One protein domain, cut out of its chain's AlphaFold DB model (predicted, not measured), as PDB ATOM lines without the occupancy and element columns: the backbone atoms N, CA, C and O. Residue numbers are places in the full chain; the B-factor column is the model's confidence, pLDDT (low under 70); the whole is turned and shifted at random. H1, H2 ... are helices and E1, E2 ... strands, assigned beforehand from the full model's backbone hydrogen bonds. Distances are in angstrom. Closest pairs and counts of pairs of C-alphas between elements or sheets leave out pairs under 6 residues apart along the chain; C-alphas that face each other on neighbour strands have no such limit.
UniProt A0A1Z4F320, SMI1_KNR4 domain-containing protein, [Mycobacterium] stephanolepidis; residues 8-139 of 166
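This is residues 8 to 139 of the 166 residues of the protein "SMI1_KNR4 domain-containing protein" of [Mycobacterium] stephanolepidis (UniProt A0A1Z4F320). Two small strand hairpins, E1 with E2 and E3 with E4, form the middle of this domain; H1 lies at one end, H2 and H3 along one side, and H4 and the short H5 toward the other end. The helices make few contacts with each other and form no bundle. The 132 printed residues hold five named helices and four named strands, in the order H1 H2 H3 E1 E2 H4 H5 E3 E4; each pair of strands is antiparallel, and the class is mostly helix. The whole is compact, with a radius of gyration of the C-alphas of 15.7 A and spans of 43 by 33 by 27 A.

H1, residues 8 to 25, begins at C-alpha 8 (149.818, 176.345, 158.617) and is 25.8 A long. H2 is residues 43 to 53, 15.3 A, and H3 residues 59 to 67. E1 is residues 71 to 75 and E2 residues 78 to 80. H4, residues 89 to 105, is 24.4 A long; H5 is residues 108 to 111. E3 is residues 121 to 123, and E4, residues 136 to 138, ends at C-alpha 138 (148.356, 152.939, 152.688).

H1 and H3 only just touch, only at their ends, with 3 pairs of C-alphas within 8 A, the closest Trp 10 and Phe 64 at 6.7 A. H2 and H3 touch at a steep tilt of 48 degrees, opposite ways; their closest C-alphas, Leu 46 and Arg 62, are 7.1 A apart. H1 and E1 are near each other, with 6 pairs of C-alphas within 10 A. In the hairpin E1 and E2, N 71 and O 80 are 3.0 A apart, within hydrogen-bond range. Residues 79 to 80 of E2 pair antiparallel with residues 125 to 126. In the hairpin E3 and E4, N 137 and O 122 are within range at 3.3 A. The closest C-alphas of H4 and E3, Thr 95 and Pro 123, are 6.5 A apart. H4 and H5 are close but not clearly touching, with C-alphas 103 and 109 at 6.8 A. In H1, H2, H3 and H4 every O i to N i+4 pair is within range; H5 is too short for one.

The farthest C-alphas, Val 27 and Gly 54, are 44.6 A apart. The printed part has no cut. The links H1 to H2 and E3 to E4 are long. Mean pLDDT of the printed part is 82.7; 26 residues are under 70, among them 128 to 139.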
ATOM      1  N   GLN A   8     149.119 175.258 159.306       94.81
ATOM      2  CA  GLN A   8     149.818 176.345 158.617       94.81
ATOM      3  C   GLN A   8     150.577 175.857 157.375       94.81
ATOM      4  O   GLN A   8     150.569 176.545 156.355       94.81
ATOM      5  N   ALA A   9     151.214 174.684 157.442       94.12
ATOM      6  CA  ALA A   9     151.919 174.112 156.301       94.12
ATOM      7  C   ALA A   9     150.934 173.743 155.180       94.12
ATOM      8  O   ALA A   9     151.198 174.029 154.012       94.12
ATOM      9  N   TRP A  10     149.765 173.199 155.536       94.81
ATOM     10  CA  TRP A  10     148.702 172.919 154.568       94.81
ATOM     11  C   TRP A  10     148.162 174.180 153.903       94.81
ATOM     12  O   TRP A  10     148.063 174.210 152.680       94.81
ATOM     13  N   HIS A  11     147.881 175.237 154.669       95.00
ATOM     14  CA  HIS A  11     147.455 176.514 154.094       95.00
ATOM     15  C   HIS A  11     148.493 177.077 153.115       95.00
ATOM     16  O   HIS A  11     148.135 177.440 152.000       95.00
ATOM     17  N   GLN A  12     149.779 177.066 153.480       95.44
ATOM     18  CA  GLN A  12     150.853 177.524 152.590       95.44
ATOM     19  C   GLN A  12     150.934 176.707 151.297       95.44
ATOM     20  O   GLN A  12     151.140 177.272 150.221       95.44
ATOM     21  N   LEU A  13     150.767 175.384 151.386       93.44
ATOM     22  CA  LEU A  13     150.750 174.516 150.213       93.44
ATOM     23  C   LEU A  13     149.541 174.811 149.316       93.44
ATOM     24  O   LEU A  13     149.706 174.976 148.109       93.44
ATOM     25  N   LEU A  14     148.343 174.910 149.896       93.69
ATOM     26  CA  LEU A  14     147.111 175.199 149.160       93.69
ATOM     27  C   LEU A  14     147.179 176.564 148.469       93.69
ATOM     28  O   LEU A  14     146.845 176.658 147.288       93.69
ATOM     29  N   ASP A  15     147.684 177.591 149.151       94.44
ATOM     30  CA  ASP A  15     147.895 178.919 148.568       94.44
ATOM     31  C   ASP A  15     148.853 178.854 147.372       94.44
ATOM     32  O   ASP A  15     148.550 179.377 146.295       94.44
ATOM     33  N   ALA A  16     149.973 178.133 147.506       93.75
ATOM     34  CA  ALA A  16     150.922 177.942 146.413       93.75
ATOM     35  C   ALA A  16     150.294 177.215 145.209       93.75
ATOM     36  O   ALA A  16     150.579 177.556 144.056       93.75
ATOM     37  N   MET A  17     149.416 176.239 145.456       91.81
ATOM     38  CA  MET A  17     148.698 175.505 144.410       91.81
ATOM     39  C   MET A  17     147.646 176.371 143.707       91.81
ATOM     40  O   MET A  17     147.543 176.328 142.478       91.81
ATOM     41  N   ILE A  18     146.903 177.189 144.457       91.38
ATOM     42  CA  ILE A  18     145.947 178.161 143.907       91.38
ATOM     43  C   ILE A  18     146.682 179.182 143.034       91.38
ATOM     44  O   ILE A  18     146.260 179.462 141.910       91.38
ATOM     45  N   ASP A  19     147.809 179.710 143.505       91.50
ATOM     46  CA  ASP A  19     148.618 180.649 142.730       91.50
ATOM     47  C   ASP A  19     149.188 180.005 141.467       91.50
ATOM     48  O   ASP A  19     149.193 180.627 140.402       91.50
ATOM     49  N   ASN A  20     149.620 178.744 141.544       88.62
ATOM     50  CA  ASN A  20     150.047 178.005 140.365       88.62
ATOM     51  C   ASN A  20     148.908 177.864 139.343       88.62
ATOM     52  O   ASN A  20     149.102 178.156 138.164       88.62
ATOM     53  N   LYS A  21     147.696 177.505 139.785       87.50
ATOM     54  CA  LYS A  21     146.507 177.435 138.918       87.50
ATOM     55  C   LYS A  21     146.194 178.761 138.241       87.50
ATOM     56  O   LYS A  21     145.952 178.778 137.039       87.50
ATOM     57  N   ARG A  22     146.241 179.871 138.981       88.06
ATOM     58  CA  ARG A  22     146.028 181.215 138.419       88.06
ATOM     59  C   ARG A  22     147.046 181.535 137.325       88.06
ATOM     60  O   ARG A  22     146.675 182.091 136.295       88.06
ATOM     61  N   ARG A  23     148.315 181.146 137.512       86.06
ATOM     62  CA  ARG A  23     149.350 181.294 136.475       86.06
ATOM     63  C   ARG A  23     149.036 180.446 135.242       86.06
ATOM     64  O   ARG A  23     149.152 180.958 134.136       86.06
ATOM     65  N   HIS A  24     148.603 179.199 135.412       82.00
ATOM     66  CA  HIS A  24     148.232 178.338 134.283       82.00
ATOM     67  C   HIS A  24     147.013 178.854 133.511       82.00
ATOM     68  O   HIS A  24     147.063 178.909 132.285       82.00
ATOM     69  N   ALA A  25     145.968 179.300 134.212       83.19
ATOM     70  CA  ALA A  25     144.788 179.887 133.585       83.19
ATOM     71  C   ALA A  25     145.149 181.123 132.744       83.19
ATOM     72  O   ALA A  25     144.669 181.261 131.632       83.19
ATOM     73  N   SER A  26     146.099 181.953 133.200       78.69
ATOM     74  CA  SER A  26     146.569 183.111 132.417       78.69
ATOM     75  C   SER A  26     147.275 182.764 131.096       78.69
ATOM     76  O   SER A  26     147.506 183.653 130.278       78.69
ATOM     77  N   VAL A  27     147.647 181.493 130.896       80.25
ATOM     78  CA  VAL A  27     148.298 180.989 129.676       80.25
ATOM     79  C   VAL A  27     147.291 180.297 128.749       80.25
ATOM     80  O   VAL A  27     147.434 180.399 127.532       80.25
ATOM     81  N   ASP A  28     146.286 179.616 129.305       72.56
ATOM     82  CA  ASP A  28     145.209 178.942 128.571       72.56
ATOM     83  C   ASP A  28     143.926 178.913 129.426       72.56
ATOM     84  O   ASP A  28     143.810 178.123 130.370       72.56
ATOM     85  N   ASP A  29     142.961 179.773 129.080       63.88
ATOM     86  CA  ASP A  29     141.700 179.957 129.813       63.88
ATOM     87  C   ASP A  29     140.777 178.715 129.780       63.88
ATOM     88  O   ASP A  29     139.822 178.640 130.555       63.88
ATOM     89  N   GLY A  30     141.020 177.735 128.896       65.50
ATOM     90  CA  GLY A  30     140.131 176.582 128.694       65.50
ATOM     91  C   GLY A  30     140.590 175.287 129.363       65.50
ATOM     92  O   GLY A  30     139.756 174.456 129.728       65.50
ATOM     93  N   LEU A  31     141.902 175.100 129.535       68.00
ATOM     94  CA  LEU A  31     142.466 173.838 130.034       68.00
ATOM     95  C   LEU A  31     142.559 173.773 131.570       68.00
ATOM     96  O   LEU A  31     142.631 172.682 132.139       68.00
ATOM     97  N   TYR A  32     142.548 174.926 132.249       68.62
ATOM     98  CA  TYR A  32     142.818 175.028 133.686       68.62
ATOM     99  C   TYR A  32     141.696 175.753 134.437       68.62
ATOM    100  O   TYR A  32     141.803 176.954 134.699       68.62
ATOM    101  N   PRO A  33     140.630 175.045 134.854       76.62
ATOM    102  CA  PRO A  33     139.589 175.661 135.662       76.62
ATOM    103  C   PRO A  33     140.168 176.168 136.996       76.62
ATOM    104  O   PRO A  33     140.847 175.444 137.738       76.62
ATOM    105  N   VAL A  34     139.892 177.439 137.302       83.19
ATOM    106  CA  VAL A  34     140.300 178.101 138.551       83.19
ATOM    107  C   VAL A  34     139.290 177.766 139.649       83.19
ATOM    108  O   VAL A  34     138.460 178.578 140.045       83.19
ATOM    109  N   THR A  35     139.332 176.516 140.100       90.38
ATOM    110  CA  THR A  35     138.586 176.026 141.264       90.38
ATOM    111  C   THR A  35     139.370 176.251 142.555       90.38
ATOM    112  O   THR A  35     140.583 176.484 142.537       90.38
ATOM    113  N   HIS A  36     138.681 176.125 143.686       92.69
ATOM    114  CA  HIS A  36     139.246 176.270 145.023       92.69
ATOM    115  C   HIS A  36     138.963 175.027 145.873       92.69
ATOM    116  O   HIS A  36     137.978 174.335 145.599       92.69
ATOM    117  N   PRO A  37     139.800 174.746 146.890       95.38
ATOM    118  CA  PRO A  37     139.478 173.729 147.877       95.38
ATOM    119  C   PRO A  37     138.185 174.096 148.608       95.38
ATOM    120  O   PRO A  37     137.902 175.275 148.849       95.38
ATOM    121  N   ASN A  38     137.415 173.078 148.981       96.75
ATOM    122  CA  ASN A  38     136.271 173.258 149.860       96.75
ATOM    123  C   ASN A  38     136.743 173.711 151.254       96.75
ATOM    124  O   ASN A  38     137.884 173.433 151.636       96.75
ATOM    125  N   PRO A  39     135.879 174.378 152.043       96.94
ATOM    126  CA  PRO A  39     136.163 174.630 153.451       96.94
ATOM    127  C   PRO A  39     136.533 173.336 154.180       96.94
ATOM    128  O   PRO A  39     135.972 172.286 153.881       96.94
ATOM    129  N   GLY A  40     137.466 173.419 155.128       97.50
ATOM    130  CA  GLY A  40     137.878 172.270 155.928       97.50
ATOM    131  C   GLY A  40     136.712 171.584 156.643       97.50
ATOM    132  O   GLY A  40     135.767 172.238 157.093       97.50
ATOM    133  N   ALA A  41     136.800 170.261 156.740       97.94
ATOM    134  CA  ALA A  41     135.794 169.410 157.350       97.94
ATOM    135  C   ALA A  41     135.680 169.683 158.853       97.94
ATOM    136  O   ALA A  41     136.681 169.873 159.549       97.94
ATOM    137  N   THR A  42     134.458 169.640 159.384       98.19
ATOM    138  CA  THR A  42     134.249 169.670 160.833       98.19
ATOM    139  C   THR A  42     134.613 168.331 161.472       98.19
ATOM    140  O   THR A  42     134.624 167.280 160.826       98.19
ATOM    141  N   GLU A  43     134.839 168.335 162.787       97.88
ATOM    142  CA  GLU A  43     135.070 167.102 163.547       97.88
ATOM    143  C   GLU A  43     133.909 166.102 163.413       97.88
ATOM    144  O   GLU A  43     134.134 164.893 163.395       97.88
ATOM    145  N   GLU A  44     132.668 166.577 163.279       98.19
ATOM    146  CA  GLU A  44     131.498 165.730 163.012       98.19
ATOM    147  C   GLU A  44     131.611 165.022 161.659       98.19
ATOM    148  O   GLU A  44     131.363 163.819 161.584       98.19
ATOM    149  N   GLN A  45     132.008 165.740 160.604       98.06
ATOM    150  CA  GLN A  45     132.176 165.172 159.262       98.06
ATOM    151  C   GLN A  45     133.321 164.152 159.221       98.06
ATOM    152  O   GLN A  45     133.179 163.079 158.629       98.06
ATOM    153  N   LEU A  46     134.436 164.450 159.895       96.94
ATOM    154  CA  LEU A  46     135.579 163.544 160.004       96.94
ATOM    155  C   LEU A  46     135.205 162.258 160.753       96.94
ATOM    156  O   LEU A  46     135.463 161.166 160.251       96.94
ATOM    157  N   ARG A  47     134.533 162.368 161.911       97.06
ATOM    158  CA  ARG A  47     134.054 161.194 162.664       97.06
ATOM    159  C   ARG A  47     133.064 160.359 161.853       97.06
ATOM    160  O   ARG A  47     133.220 159.147 161.782       97.06
ATOM    161  N   ALA A  48     132.095 160.994 161.192       96.75
ATOM    162  CA  ALA A  48     131.137 160.285 160.343       96.75
ATOM    163  C   ALA A  48     131.834 159.538 159.193       96.75
ATOM    164  O   ALA A  48     131.429 158.438 158.820       96.75
ATOM    165  N   THR A  49     132.906 160.111 158.643       94.44
ATOM    166  CA  THR A  49     133.716 159.460 157.607       94.44
ATOM    167  C   THR A  49     134.422 158.215 158.141       94.44
ATOM    168  O   THR A  49     134.357 157.160 157.515       94.44
ATOM    169  N   GLU A  50     135.043 158.300 159.314       93.25
ATOM    170  CA  GLU A  50     135.688 157.154 159.969       93.25
ATOM    171  C   GLU A  50     134.700 156.049 160.337       93.25
ATOM    172  O   GLU A  50     134.999 154.868 160.156       93.25
ATOM    173  N   GLU A  51     133.502 156.416 160.798       94.25
ATOM    174  CA  GLU A  51     132.417 155.472 161.067       94.25
ATOM    175  C   GLU A  51     131.998 154.724 159.797       94.25
ATOM    176  O   GLU A  51     131.881 153.499 159.827       94.25
ATOM    177  N   ARG A  52     131.846 155.423 158.660       92.31
ATOM    178  CA  ARG A  52     131.549 154.782 157.363       92.31
ATOM    179  C   ARG A  52     132.660 153.838 156.911       92.31
ATOM    180  O   ARG A  52     132.369 152.790 156.342       92.31
ATOM    181  N   LEU A  53     133.917 154.198 157.158       87.12
ATOM    182  CA  LEU A  53     135.068 153.355 156.833       87.12
ATOM    183  C   LEU A  53     135.269 152.200 157.829       87.12
ATOM    184  O   LEU A  53     136.028 151.278 157.536       87.12
ATOM    185  N   GLY A  54     134.640 152.253 159.006       89.62
ATOM    186  CA  GLY A  54     134.861 151.308 160.101       89.62
ATOM    187  C   GLY A  54     136.258 151.399 160.731       89.62
ATOM    188  O   GLY A  54     136.686 150.460 161.402       89.62
ATOM    189  N   ARG A  55     136.995 152.496 160.497       85.81
ATOM    190  CA  ARG A  55     138.382 152.695 160.956       85.81
ATOM    191  C   ARG A  55     138.764 154.180 160.999       85.81
ATOM    192  O   ARG A  55     138.175 154.966 160.257       85.81
ATOM    193  N   PRO A  56     139.774 154.569 161.802       88.31
ATOM    194  CA  PRO A  56     140.283 155.936 161.789       88.31
ATOM    195  C   PRO A  56     140.961 156.286 160.457       88.31
ATOM    196  O   PRO A  56     141.538 155.423 159.789       88.31
ATOM    197  N   LEU A  57     140.923 157.568 160.100       87.25
ATOM    198  CA  LEU A  57     141.713 158.129 159.004       87.25
ATOM    199  C   LEU A  57     143.193 158.210 159.419       87.25
ATOM    200  O   LEU A  57     143.513 158.315 160.606       87.25
ATOM    201  N   ASP A  58     144.110 158.198 158.445       85.81
ATOM    202  CA  ASP A  58     145.516 158.513 158.735       85.81
ATOM    203  C   ASP A  58     145.605 159.936 159.334       85.81
ATOM    204  O   ASP A  58     144.923 160.833 158.830       85.81
ATOM    205  N   PRO A  59     146.400 160.182 160.394       89.25
ATOM    206  CA  PRO A  59     146.360 161.443 161.129       89.25
ATOM    207  C   PRO A  59     146.733 162.646 160.267       89.25
ATOM    208  O   PRO A  59     146.125 163.706 160.406       89.25
ATOM    209  N   GLN A  60     147.695 162.485 159.357       87.38
ATOM    210  CA  GLN A  60     148.096 163.548 158.441       87.38
ATOM    211  C   GLN A  60     146.990 163.841 157.416       87.38
ATOM    212  O   GLN A  60     146.761 164.996 157.065       87.38
ATOM    213  N   TYR A  61     146.260 162.817 156.970       89.56
ATOM    214  CA  TYR A  61     145.132 163.006 156.058       89.56
ATOM    215  C   TYR A  61     143.896 163.588 156.742       89.56
ATOM    216  O   TYR A  61     143.227 164.451 156.181       89.56
ATOM    217  N   ARG A  62     143.623 163.169 157.981       92.88
ATOM    218  CA  ARG A  62     142.594 163.777 158.828       92.88
ATOM    219  C   ARG A  62     142.871 165.270 159.024       92.88
ATOM    220  O   ARG A  62     141.953 166.072 158.892       92.88
ATOM    221  N   GLU A  63     144.127 165.637 159.298       94.25
ATOM    222  CA  GLU A  63     144.559 167.038 159.401       94.25
ATOM    223  C   GLU A  63     144.324 167.795 158.087       94.25
ATOM    224  O   GLU A  63     143.737 168.874 158.104       94.25
ATOM    225  N   PHE A  64     144.719 167.211 156.950       94.12
ATOM    226  CA  PHE A  64     144.491 167.810 155.636       94.12
ATOM    227  C   PHE A  64     143.002 168.066 155.361       94.12
ATOM    228  O   PHE A  64     142.646 169.180 154.983       94.12
ATOM    229  N   LEU A  65     142.125 167.085 155.599       95.69
ATOM    230  CA  LEU A  65     140.678 167.240 155.401       95.69
ATOM    231  C   LEU A  65     140.082 168.322 156.307       95.69
ATOM    232  O   LEU A  65     139.182 169.043 155.886       95.69
ATOM    233  N   GLY A  66     140.618 168.494 157.520       96.88
ATOM    234  CA  GLY A  66     140.260 169.600 158.413       96.88
ATOM    235  C   GLY A  66     140.660 170.987 157.888       96.88
ATOM    236  O   GLY A  66     140.166 171.995 158.388       96.88
ATOM    237  N   VAL A  67     141.525 171.058 156.873       97.31
ATOM    238  CA  VAL A  67     141.924 172.297 156.189       97.31
ATOM    239  C   VAL A  67     141.218 172.452 154.836       97.31
ATOM    240  O   VAL A  67     140.787 173.559 154.507       97.31
ATOM    241  N   ALA A  68     141.075 171.368 154.070       96.75
ATOM    242  CA  ALA A  68     140.442 171.339 152.753       96.75
ATOM    243  C   ALA A  68     139.633 170.048 152.550       96.75
ATOM    244  O   ALA A  68     140.202 168.978 152.326       96.75
ATOM    245  N   ASP A  69     138.303 170.153 152.580       96.88
ATOM    246  CA  ASP A  69     137.395 169.002 152.473       96.88
ATOM    247  C   ASP A  69     137.100 168.606 151.016       96.88
ATOM    248  O   ASP A  69     135.972 168.691 150.521       96.88
ATOM    249  N   GLY A  70     138.153 168.230 150.295       94.00
ATOM    250  CA  GLY A  70     138.096 167.945 148.864       94.00
ATOM    251  C   GLY A  70     138.281 169.183 147.982       94.00
ATOM    252  O   GLY A  70     138.296 170.333 148.434       94.00
ATOM    253  N   TRP A  71     138.495 168.935 146.690       93.44
ATOM    254  CA  TRP A  71     138.785 169.974 145.701       93.44
ATOM    255  C   TRP A  71     138.506 169.472 144.282       93.44
ATOM    256  O   TRP A  71     139.263 168.679 143.722       93.44
ATOM    257  N   GLU A  72     137.443 169.992 143.672       91.06
ATOM    258  CA  GLU A  72     137.102 169.739 142.268       91.06
ATOM    259  C   GLU A  72     138.185 170.256 141.316       91.06
ATOM    260  O   GLU A  72     138.643 171.396 141.432       91.06
ATOM    261  N   SER A  73     138.576 169.436 140.343       87.31
ATOM    262  CA  SER A  73     139.602 169.747 139.346       87.31
ATOM    263  C   SER A  73     140.888 170.303 139.971       87.31
ATOM    264  O   SER A  73     141.506 171.209 139.413       87.31
ATOM    265  N   TYR A  74     141.292 169.808 141.149       86.75
ATOM    266  CA  TYR A  74     142.498 170.232 141.873       86.75
ATOM    267  C   TYR A  74     143.744 170.206 140.975       86.75
ATOM    268  O   TYR A  74     144.599 171.084 141.070       86.75
ATOM    269  N   HIS A  75     143.834 169.238 140.064       81.06
ATOM    270  CA  HIS A  75     144.928 169.140 139.108       81.06
ATOM    271  C   HIS A  75     144.419 168.559 137.788       81.06
ATOM    272  O   HIS A  75     144.122 167.368 137.696       81.06
ATOM    273  N   PHE A  76     144.309 169.410 136.764       79.56
ATOM    274  CA  PHE A  76     143.624 169.087 135.507       79.56
ATOM    275  C   PHE A  76     142.212 168.540 135.774       79.56
ATOM    276  O   PHE A  76     141.424 169.204 136.441       79.56
ATOM    277  N   SER A  77     141.904 167.334 135.297       79.56
ATOM    278  CA  SER A  77     140.629 166.645 135.509       79.56
ATOM    279  C   SER A  77     140.573 165.830 136.807       79.56
ATOM    280  O   SER A  77     139.659 165.033 136.974       79.56
ATOM    281  N   THR A  78     141.560 165.973 137.699       84.12
ATOM    282  CA  THR A  78     141.629 165.213 138.957       84.12
ATOM    283  C   THR A  78     140.937 165.971 140.081       84.12
ATOM    284  O   THR A  78     141.288 167.121 140.349       84.12
ATOM    285  N   ASN A  79     140.022 165.310 140.778       88.19
ATOM    286  CA  ASN A  79     139.301 165.801 141.945       88.19
ATOM    287  C   ASN A  79     139.909 165.198 143.215       88.19
ATOM    288  O   ASN A  79     140.220 164.010 143.238       88.19
ATOM    289  N   LEU A  80     140.078 165.995 144.273       90.81
ATOM    290  CA  LEU A  80     140.356 165.472 145.614       90.81
ATOM    291  C   LEU A  80     139.037 165.130 146.298       90.81
ATOM    292  O   LEU A  80     138.142 165.977 146.345       90.81
ATOM    293  N   LEU A  81     138.951 163.918 146.842       91.38
ATOM    294  CA  LEU A  81     137.754 163.427 147.520       91.38
ATOM    295  C   LEU A  81     137.620 164.064 148.904       91.38
ATOM    296  O   LEU A  81     138.577 164.077 149.681       91.38
ATOM    297  N   GLY A  82     136.425 164.562 149.214       93.75
ATOM    298  CA  GLY A  82     136.084 165.084 150.535       93.75
ATOM    299  C   GLY A  82     135.359 164.057 151.404       93.75
ATOM    300  O   GLY A  82     135.034 162.942 150.988       93.75
ATOM    301  N   THR A  83     135.020 164.456 152.625       95.50
ATOM    302  CA  THR A  83     134.198 163.689 153.565       95.50
ATOM    303  C   THR A  83     132.796 163.393 153.036       95.50
ATOM    304  O   THR A  83     132.132 162.513 153.569       95.50
ATOM    305  N   SER A  84     132.307 164.070 151.996       94.06
ATOM    306  CA  SER A  84     131.057 163.697 151.320       94.06
ATOM    307  C   SER A  84     131.204 162.503 150.378       94.06
ATOM    308  O   SER A  84     130.210 161.836 150.106       94.06
ATOM    309  N   ASP A  85     132.419 162.231 149.903       91.88
ATOM    310  CA  ASP A  85     132.707 161.175 148.933       91.88
ATOM    311  C   ASP A  85     133.282 159.931 149.620       91.88
ATOM    312  O   ASP A  85     133.006 158.800 149.243       91.88
ATOM    313  N   ILE A  86     134.093 160.108 150.665       90.38
ATOM    314  CA  ILE A  86     134.844 159.000 151.262       90.38
ATOM    315  C   ILE A  86     133.912 157.969 151.918       90.38
ATOM    316  O   ILE A  86     133.158 158.267 152.854       90.38
ATOM    317  N   GLY A  87     134.017 156.723 151.454       87.19
ATOM    318  CA  GLY A  87     133.236 155.583 151.934       87.19
ATOM    319  C   GLY A  87     131.806 155.509 151.390       87.19
ATOM    320  O   GLY A  87     131.032 154.694 151.890       87.19
ATOM    321  N   VAL A  88     131.415 156.356 150.427       89.19
ATOM    322  CA  VAL A  88     130.022 156.437 149.963       89.19
ATOM    323  C   VAL A  88     129.887 156.940 148.520       89.19
ATOM    324  O   VAL A  88     130.689 157.725 148.031       89.19
ATOM    325  N   GLY A  89     128.820 156.514 147.840       85.81
ATOM    326  CA  GLY A  89     128.447 157.029 146.522       85.81
ATOM    327  C   GLY A  89     129.280 156.475 145.365       85.81
ATOM    328  O   GLY A  89     130.242 155.726 145.551       85.81
ATOM    329  N   ASP A  90     128.877 156.849 144.151       84.75
ATOM    330  CA  ASP A  90     129.411 156.263 142.918       84.75
ATOM    331  C   ASP A  90     130.888 156.613 142.709       84.75
ATOM    332  O   ASP A  90     131.678 155.727 142.399       84.75
ATOM    333  N   ARG A  91     131.297 157.862 142.988       83.00
ATOM    334  CA  ARG A  91     132.703 158.296 142.855       83.00
ATOM    335  C   ARG A  91     133.656 157.425 143.676       83.00
ATOM    336  O   ARG A  91     134.688 156.979 143.174       83.00
ATOM    337  N   TRP A  92     133.296 157.139 144.929       85.88
ATOM    338  CA  TRP A  92     134.065 156.236 145.781       85.88
ATOM    339  C   TRP A  92     134.023 154.802 145.273       85.88
ATOM    340  O   TRP A  92     135.066 154.160 145.172       85.88
ATOM    341  N   GLY A  93     132.826 154.300 144.954       83.69
ATOM    342  CA  GLY A  93     132.622 152.924 144.511       83.69
ATOM    343  C   GLY A  93     133.404 152.591 143.243       83.69
ATOM    344  O   GLY A  93     134.099 151.576 143.197       83.69
ATOM    345  N   GLU A  94     133.351 153.466 142.239       81.88
ATOM    346  CA  GLU A  94     134.117 153.329 141.000       81.88
ATOM    347  C   GLU A  94     135.618 153.356 141.274       81.88
ATOM    348  O   GLU A  94     136.351 152.488 140.799       81.88
ATOM    349  N   THR A  95     136.077 154.290 142.107       79.94
ATOM    350  CA  THR A  95     137.500 154.413 142.422       79.94
ATOM    351  C   THR A  95     138.032 153.197 143.182       79.94
ATOM    352  O   THR A  95     139.080 152.655 142.831       79.94
ATOM    353  N   ALA A  96     137.292 152.721 144.185       81.19
ATOM    354  CA  ALA A  96     137.626 151.515 144.937       81.19
ATOM    355  C   ALA A  96     137.631 150.265 144.042       81.19
ATOM    356  O   ALA A  96     138.514 149.417 144.169       81.19
ATOM    357  N   ARG A  97     136.694 150.166 143.089       80.50
ATOM    358  CA  ARG A  97     136.661 149.070 142.112       80.50
ATOM    359  C   ARG A  97     137.895 149.085 141.207       80.50
ATOM    360  O   ARG A  97     138.450 148.024 140.940       80.50
ATOM    361  N   THR A  98     138.334 150.258 140.757       79.25
ATOM    362  CA  THR A  98     139.545 150.397 139.933       79.25
ATOM    363  C   THR A  98     140.803 149.975 140.696       79.25
ATOM    364  O   THR A  98     141.667 149.326 140.112       79.25
ATOM    365  N   ILE A  99     140.894 150.265 142.003       76.94
ATOM    366  CA  ILE A  99     141.978 149.749 142.865       76.94
ATOM    367  C   ILE A  99     141.962 148.226 142.898       76.94
ATOM    368  O   ILE A  99     142.992 147.603 142.657       76.94
ATOM    369  N   ALA A 100     140.802 147.643 143.211       78.31
ATOM    370  CA  ALA A 100     140.659 146.197 143.320       78.31
ATOM    371  C   ALA A 100     141.042 145.509 142.004       78.31
ATOM    372  O   ALA A 100     141.842 144.585 142.012       78.31
ATOM    373  N   GLN A 101     140.573 146.038 140.870       79.00
ATOM    374  CA  GLN A 101     140.940 145.527 139.552       79.00
ATOM    375  C   GLN A 101     142.453 145.614 139.290       79.00
ATOM    376  O   GLN A 101     143.034 144.661 138.783       79.00
ATOM    377  N   TRP A 102     143.107 146.728 139.631       77.81
ATOM    378  CA  TRP A 102     144.552 146.873 139.428       77.81
ATOM    379  C   TRP A 102     145.380 145.921 140.307       77.81
ATOM    380  O   TRP A 102     146.399 145.398 139.854       77.81
ATOM    381  N   LEU A 103     144.944 145.687 141.549       75.12
ATOM    382  CA  LEU A 103     145.571 144.712 142.445       75.12
ATOM    383  C   LEU A 103     145.348 143.274 141.956       75.12
ATOM    384  O   LEU A 103     146.288 142.492 141.973       75.12
ATOM    385  N   ASP A 104     144.163 142.950 141.432       76.31
ATOM    386  CA  ASP A 104     143.877 141.628 140.855       76.31
ATOM    387  C   ASP A 104     144.676 141.359 139.564       76.31
ATOM    388  O   ASP A 104     145.035 140.222 139.262       76.31
ATOM    389  N   GLU A 105     144.933 142.397 138.763       79.12
ATOM    390  CA  GLU A 105     145.646 142.282 137.485       79.12
ATOM    391  C   GLU A 105     147.173 142.287 137.636       79.12
ATOM    392  O   GLU A 105     147.880 141.987 136.665       79.12
ATOM    393  N   THR A 106     147.708 142.647 138.809       73.44
ATOM    394  CA  THR A 106     149.154 142.799 138.998       73.44
ATOM    395  C   THR A 106     149.661 142.238 140.327       73.44
ATOM    396  O   THR A 106     149.238 142.655 141.396       73.44
ATOM    397  N   ASP A 107     150.726 141.436 140.269       72.12
ATOM    398  CA  ASP A 107     151.479 141.007 141.463       72.12
ATOM    399  C   ASP A 107     152.366 142.144 142.033       72.12
ATOM    400  O   ASP A 107     153.168 141.946 142.941       72.12
ATOM    401  N   THR A 108     152.252 143.368 141.493       69.69
ATOM    402  CA  THR A 108     153.146 144.498 141.804       69.69
ATOM    403  C   THR A 108     153.080 144.888 143.278       69.69
ATOM    404  O   THR A 108     154.101 145.250 143.859       69.69
ATOM    405  N   ALA A 109     151.892 144.852 143.888       67.06
ATOM    406  CA  ALA A 109     151.749 145.154 145.309       67.06
ATOM    407  C   ALA A 109     152.515 144.132 146.160       67.06
ATOM    408  O   ALA A 109     153.351 144.538 146.970       67.06
ATOM    409  N   GLU A 110     152.326 142.836 145.890       68.69
ATOM    410  CA  GLU A 110     153.042 141.746 146.562       68.69
ATOM    411  C   GLU A 110     154.564 141.863 146.365       68.69
ATOM    412  O   GLU A 110     155.319 141.840 147.341       68.69
ATOM    413  N   ASP A 111     155.022 142.092 145.129       74.31
ATOM    414  CA  ASP A 111     156.437 142.278 144.782       74.31
ATOM    415  C   ASP A 111     157.079 143.466 145.524       74.31
ATOM    416  O   ASP A 111     158.265 143.442 145.878       74.31
ATOM    417  N   LEU A 112     156.300 144.520 145.782       70.25
ATOM    418  CA  LEU A 112     156.722 145.691 146.553       70.25
ATOM    419  C   LEU A 112     156.571 145.497 148.072       70.25
ATOM    420  O   LEU A 112     156.949 146.389 148.838       70.25
ATOM    421  N   GLY A 113     156.063 144.345 148.521       65.75
ATOM    422  CA  GLY A 113     155.772 144.056 149.924       65.75
ATOM    423  C   GLY A 113     154.619 144.888 150.486       65.75
ATOM    424  O   GLY A 113     154.551 145.109 151.696       65.75
ATOM    425  N   VAL A 114     153.752 145.394 149.612       67.06
ATOM    426  CA  VAL A 114     152.499 146.053 149.962       67.06
ATOM    427  C   VAL A 114     151.413 144.976 150.009       67.06
ATOM    428  O   VAL A 114     151.390 144.094 149.157       67.06
ATOM    429  N   GLY A 115     150.534 145.014 151.014       64.69
ATOM    430  CA  GLY A 115     149.394 144.095 151.061       64.69
ATOM    431  C   GLY A 115     148.567 144.177 149.773       64.69
ATOM    432  O   GLY A 115     148.335 145.270 149.258       64.69
ATOM    433  N   ASP A 116     148.139 143.023 149.267       66.00
ATOM    434  CA  ASP A 116     147.253 142.862 148.105       66.00
ATOM    435  C   ASP A 116     145.775 143.136 148.445       66.00
ATOM    436  O   ASP A 116     144.921 143.247 147.568       66.00
ATOM    437  N   ASP A 117     145.467 143.302 149.731       70.50
ATOM    438  CA  ASP A 117     144.146 143.666 150.219       70.50
ATOM    439  C   ASP A 117     143.793 145.115 149.843       70.50
ATOM    440  O   ASP A 117     144.166 146.082 150.517       70.50
ATOM    441  N   SER A 118     143.007 145.255 148.772       66.31
ATOM    442  CA  SER A 118     142.477 146.535 148.284       66.31
ATOM    443  C   SER A 118     141.762 147.359 149.359       66.31
ATOM    444  O   SER A 118     141.774 148.592 149.297       66.31
ATOM    445  N   THR A 119     141.204 146.722 150.394       69.12
ATOM    446  CA  THR A 119     140.528 147.425 151.490       69.12
ATOM    447  C   THR A 119     141.504 148.204 152.375       69.12
ATOM    448  O   THR A 119     141.094 149.108 153.106       69.12
ATOM    449  N   GLN A 120     142.812 147.940 152.290       68.31
ATOM    450  CA  GLN A 120     143.856 148.680 153.011       68.31
ATOM    451  C   GLN A 120     144.202 150.032 152.382       68.31
ATOM    452  O   GLN A 120     144.933 150.818 152.996       68.31
ATOM    453  N   PHE A 121     143.641 150.331 151.212       73.06
ATOM    454  CA  PHE A 121     143.831 151.588 150.507       73.06
ATOM    455  C   PHE A 121     142.560 152.423 150.571       73.06
ATOM    456  O   PHE A 121     141.452 151.932 150.359       73.06
ATOM    457  N   ALA A 122     142.718 153.708 150.873       74.19
ATOM    458  CA  ALA A 122     141.647 154.682 150.731       74.19
ATOM    459  C   ALA A 122     141.915 155.535 149.483       74.19
ATOM    460  O   ALA A 122     142.964 156.186 149.435       74.19
ATOM    461  N   PRO A 123     141.004 155.549 148.492       80.12
ATOM    462  CA  PRO A 123     140.951 156.603 147.491       80.12
ATOM    463  C   PRO A 123     140.970 157.988 148.135       80.12
ATOM    464  O   PRO A 123     140.160 158.262 149.021       80.12
ATOM    465  N   ILE A 124     141.854 158.867 147.670       83.25
ATOM    466  CA  ILE A 124     141.820 160.290 148.045       83.25
ATOM    467  C   ILE A 124     141.689 161.226 146.838       83.25
ATOM    468  O   ILE A 124     141.557 162.436 147.004       83.25
ATOM    469  N   ALA A 125     141.679 160.672 145.621       85.44
ATOM    470  CA  ALA A 125     141.427 161.414 144.394       85.44
ATOM    471  C   ALA A 125     140.730 160.553 143.328       85.44
ATOM    472  O   ALA A 125     140.939 159.340 143.299       85.44
ATOM    473  N   ASP A 126     139.965 161.194 142.444       85.06
ATOM    474  CA  ASP A 126     139.367 160.605 141.239       85.06
ATOM    475  C   ASP A 126     139.674 161.469 140.003       85.06
ATOM    476  O   ASP A 126     140.001 162.643 140.135       85.06
ATOM    477  N   THR A 127     139.585 160.912 138.793       75.56
ATOM    478  CA  THR A 127     139.786 161.654 137.528       75.56
ATOM    479  C   THR A 127     138.507 161.829 136.704       75.56
ATOM    480  O   THR A 127     138.576 162.223 135.538       75.56
ATOM    481  N   GLY A 128     137.338 161.488 137.262       67.19
ATOM    482  CA  GLY A 128     136.015 161.588 136.628       67.19
ATOM    483  C   GLY A 128     135.783 160.758 135.353       67.19
ATOM    484  O   GLY A 128     134.660 160.704 134.860       67.19
ATOM    485  N   ASN A 129     136.812 160.116 134.793       63.50
ATOM    486  CA  ASN A 129     136.767 159.369 133.528       63.50
ATOM    487  C   ASN A 129     137.041 157.861 133.695       63.50
ATOM    488  O   ASN A 129     137.230 157.157 132.703       63.50
ATOM    489  N   GLY A 130     137.125 157.376 134.938       53.69
ATOM    490  CA  GLY A 130     137.409 155.976 135.276       53.69
ATOM    491  C   GLY A 130     138.824 155.487 134.925       53.69
ATOM    492  O   GLY A 130     139.171 154.360 135.267       53.69
ATOM    493  N   TYR A 131     139.654 156.313 134.278       51.53
ATOM    494  CA  TYR A 131     141.000 155.976 133.815       51.53
ATOM    495  C   TYR A 131     142.050 156.784 134.596       51.53
ATOM    496  O   TYR A 131     142.443 157.878 134.207       51.53
ATOM    497  N   ALA A 132     142.509 156.179 135.692       48.91
ATOM    498  CA  ALA A 132     143.789 156.390 136.374       48.91
ATOM    499  C   ALA A 132     144.170 157.812 136.844       48.91
ATOM    500  O   ALA A 132     144.690 158.641 136.101       48.91
ATOM    501  N   GLY A 133     144.108 157.990 138.164       50.62
ATOM    502  CA  GLY A 133     144.860 159.013 138.891       50.62
ATOM    503  C   GLY A 133     144.521 159.037 140.373       50.62
ATOM    504  O   GLY A 133     144.440 160.104 140.970       50.62
ATOM    505  N   CYS A 134     144.248 157.882 140.965       53.72
ATOM    506  CA  CYS A 134     143.773 157.844 142.332       53.72
ATOM    507  C   CYS A 134     145.002 157.788 143.235       53.72
ATOM    508  O   CYS A 134     145.804 156.855 143.182       53.72
ATOM    509  N   LEU A 135     145.207 158.849 144.005       57.62
ATOM    510  CA  LEU A 135     146.188 158.831 145.074       57.62
ATOM    511  C   LEU A 135     145.601 157.972 146.201       57.62
ATOM    512  O   LEU A 135     144.398 158.037 146.476       57.62
ATOM    513  N   TYR A 136     146.439 157.141 146.812       63.03
ATOM    514  CA  TYR A 136     146.020 156.206 147.848       63.03
ATOM    515  C   TYR A 136     146.830 156.417 149.109       63.03
ATOM    516  O   TYR A 136     148.048 156.596 149.059       63.03
ATOM    517  N   LEU A 137     146.160 156.316 150.249       59.94
ATOM    518  CA  LEU A 137     146.830 156.224 151.537       59.94
ATOM    519  C   LEU A 137     146.885 154.764 151.968       59.94
ATOM    520  O   LEU A 137     145.851 154.136 152.200       59.94
ATOM    521  N   GLY A 138     148.105 154.231 152.064       57.69
ATOM    522  CA  GLY A 138     148.356 152.939 152.688       57.69
ATOM    523  C   GLY A 138     148.140 153.052 154.195       57.69
ATOM    524  O   GLY A 138     148.822 153.821 154.870       57.69
ATOM    525  N   THR A 139     147.182 152.295 154.720       58.72
ATOM    526  CA  THR A 139     146.749 152.421 156.124       58.72
ATOM    527  C   THR A 139     147.605 151.614 157.111       58.72
ATOM    528  O   THR A 139     147.591 151.898 158.305       58.72
TER     529      THR A 139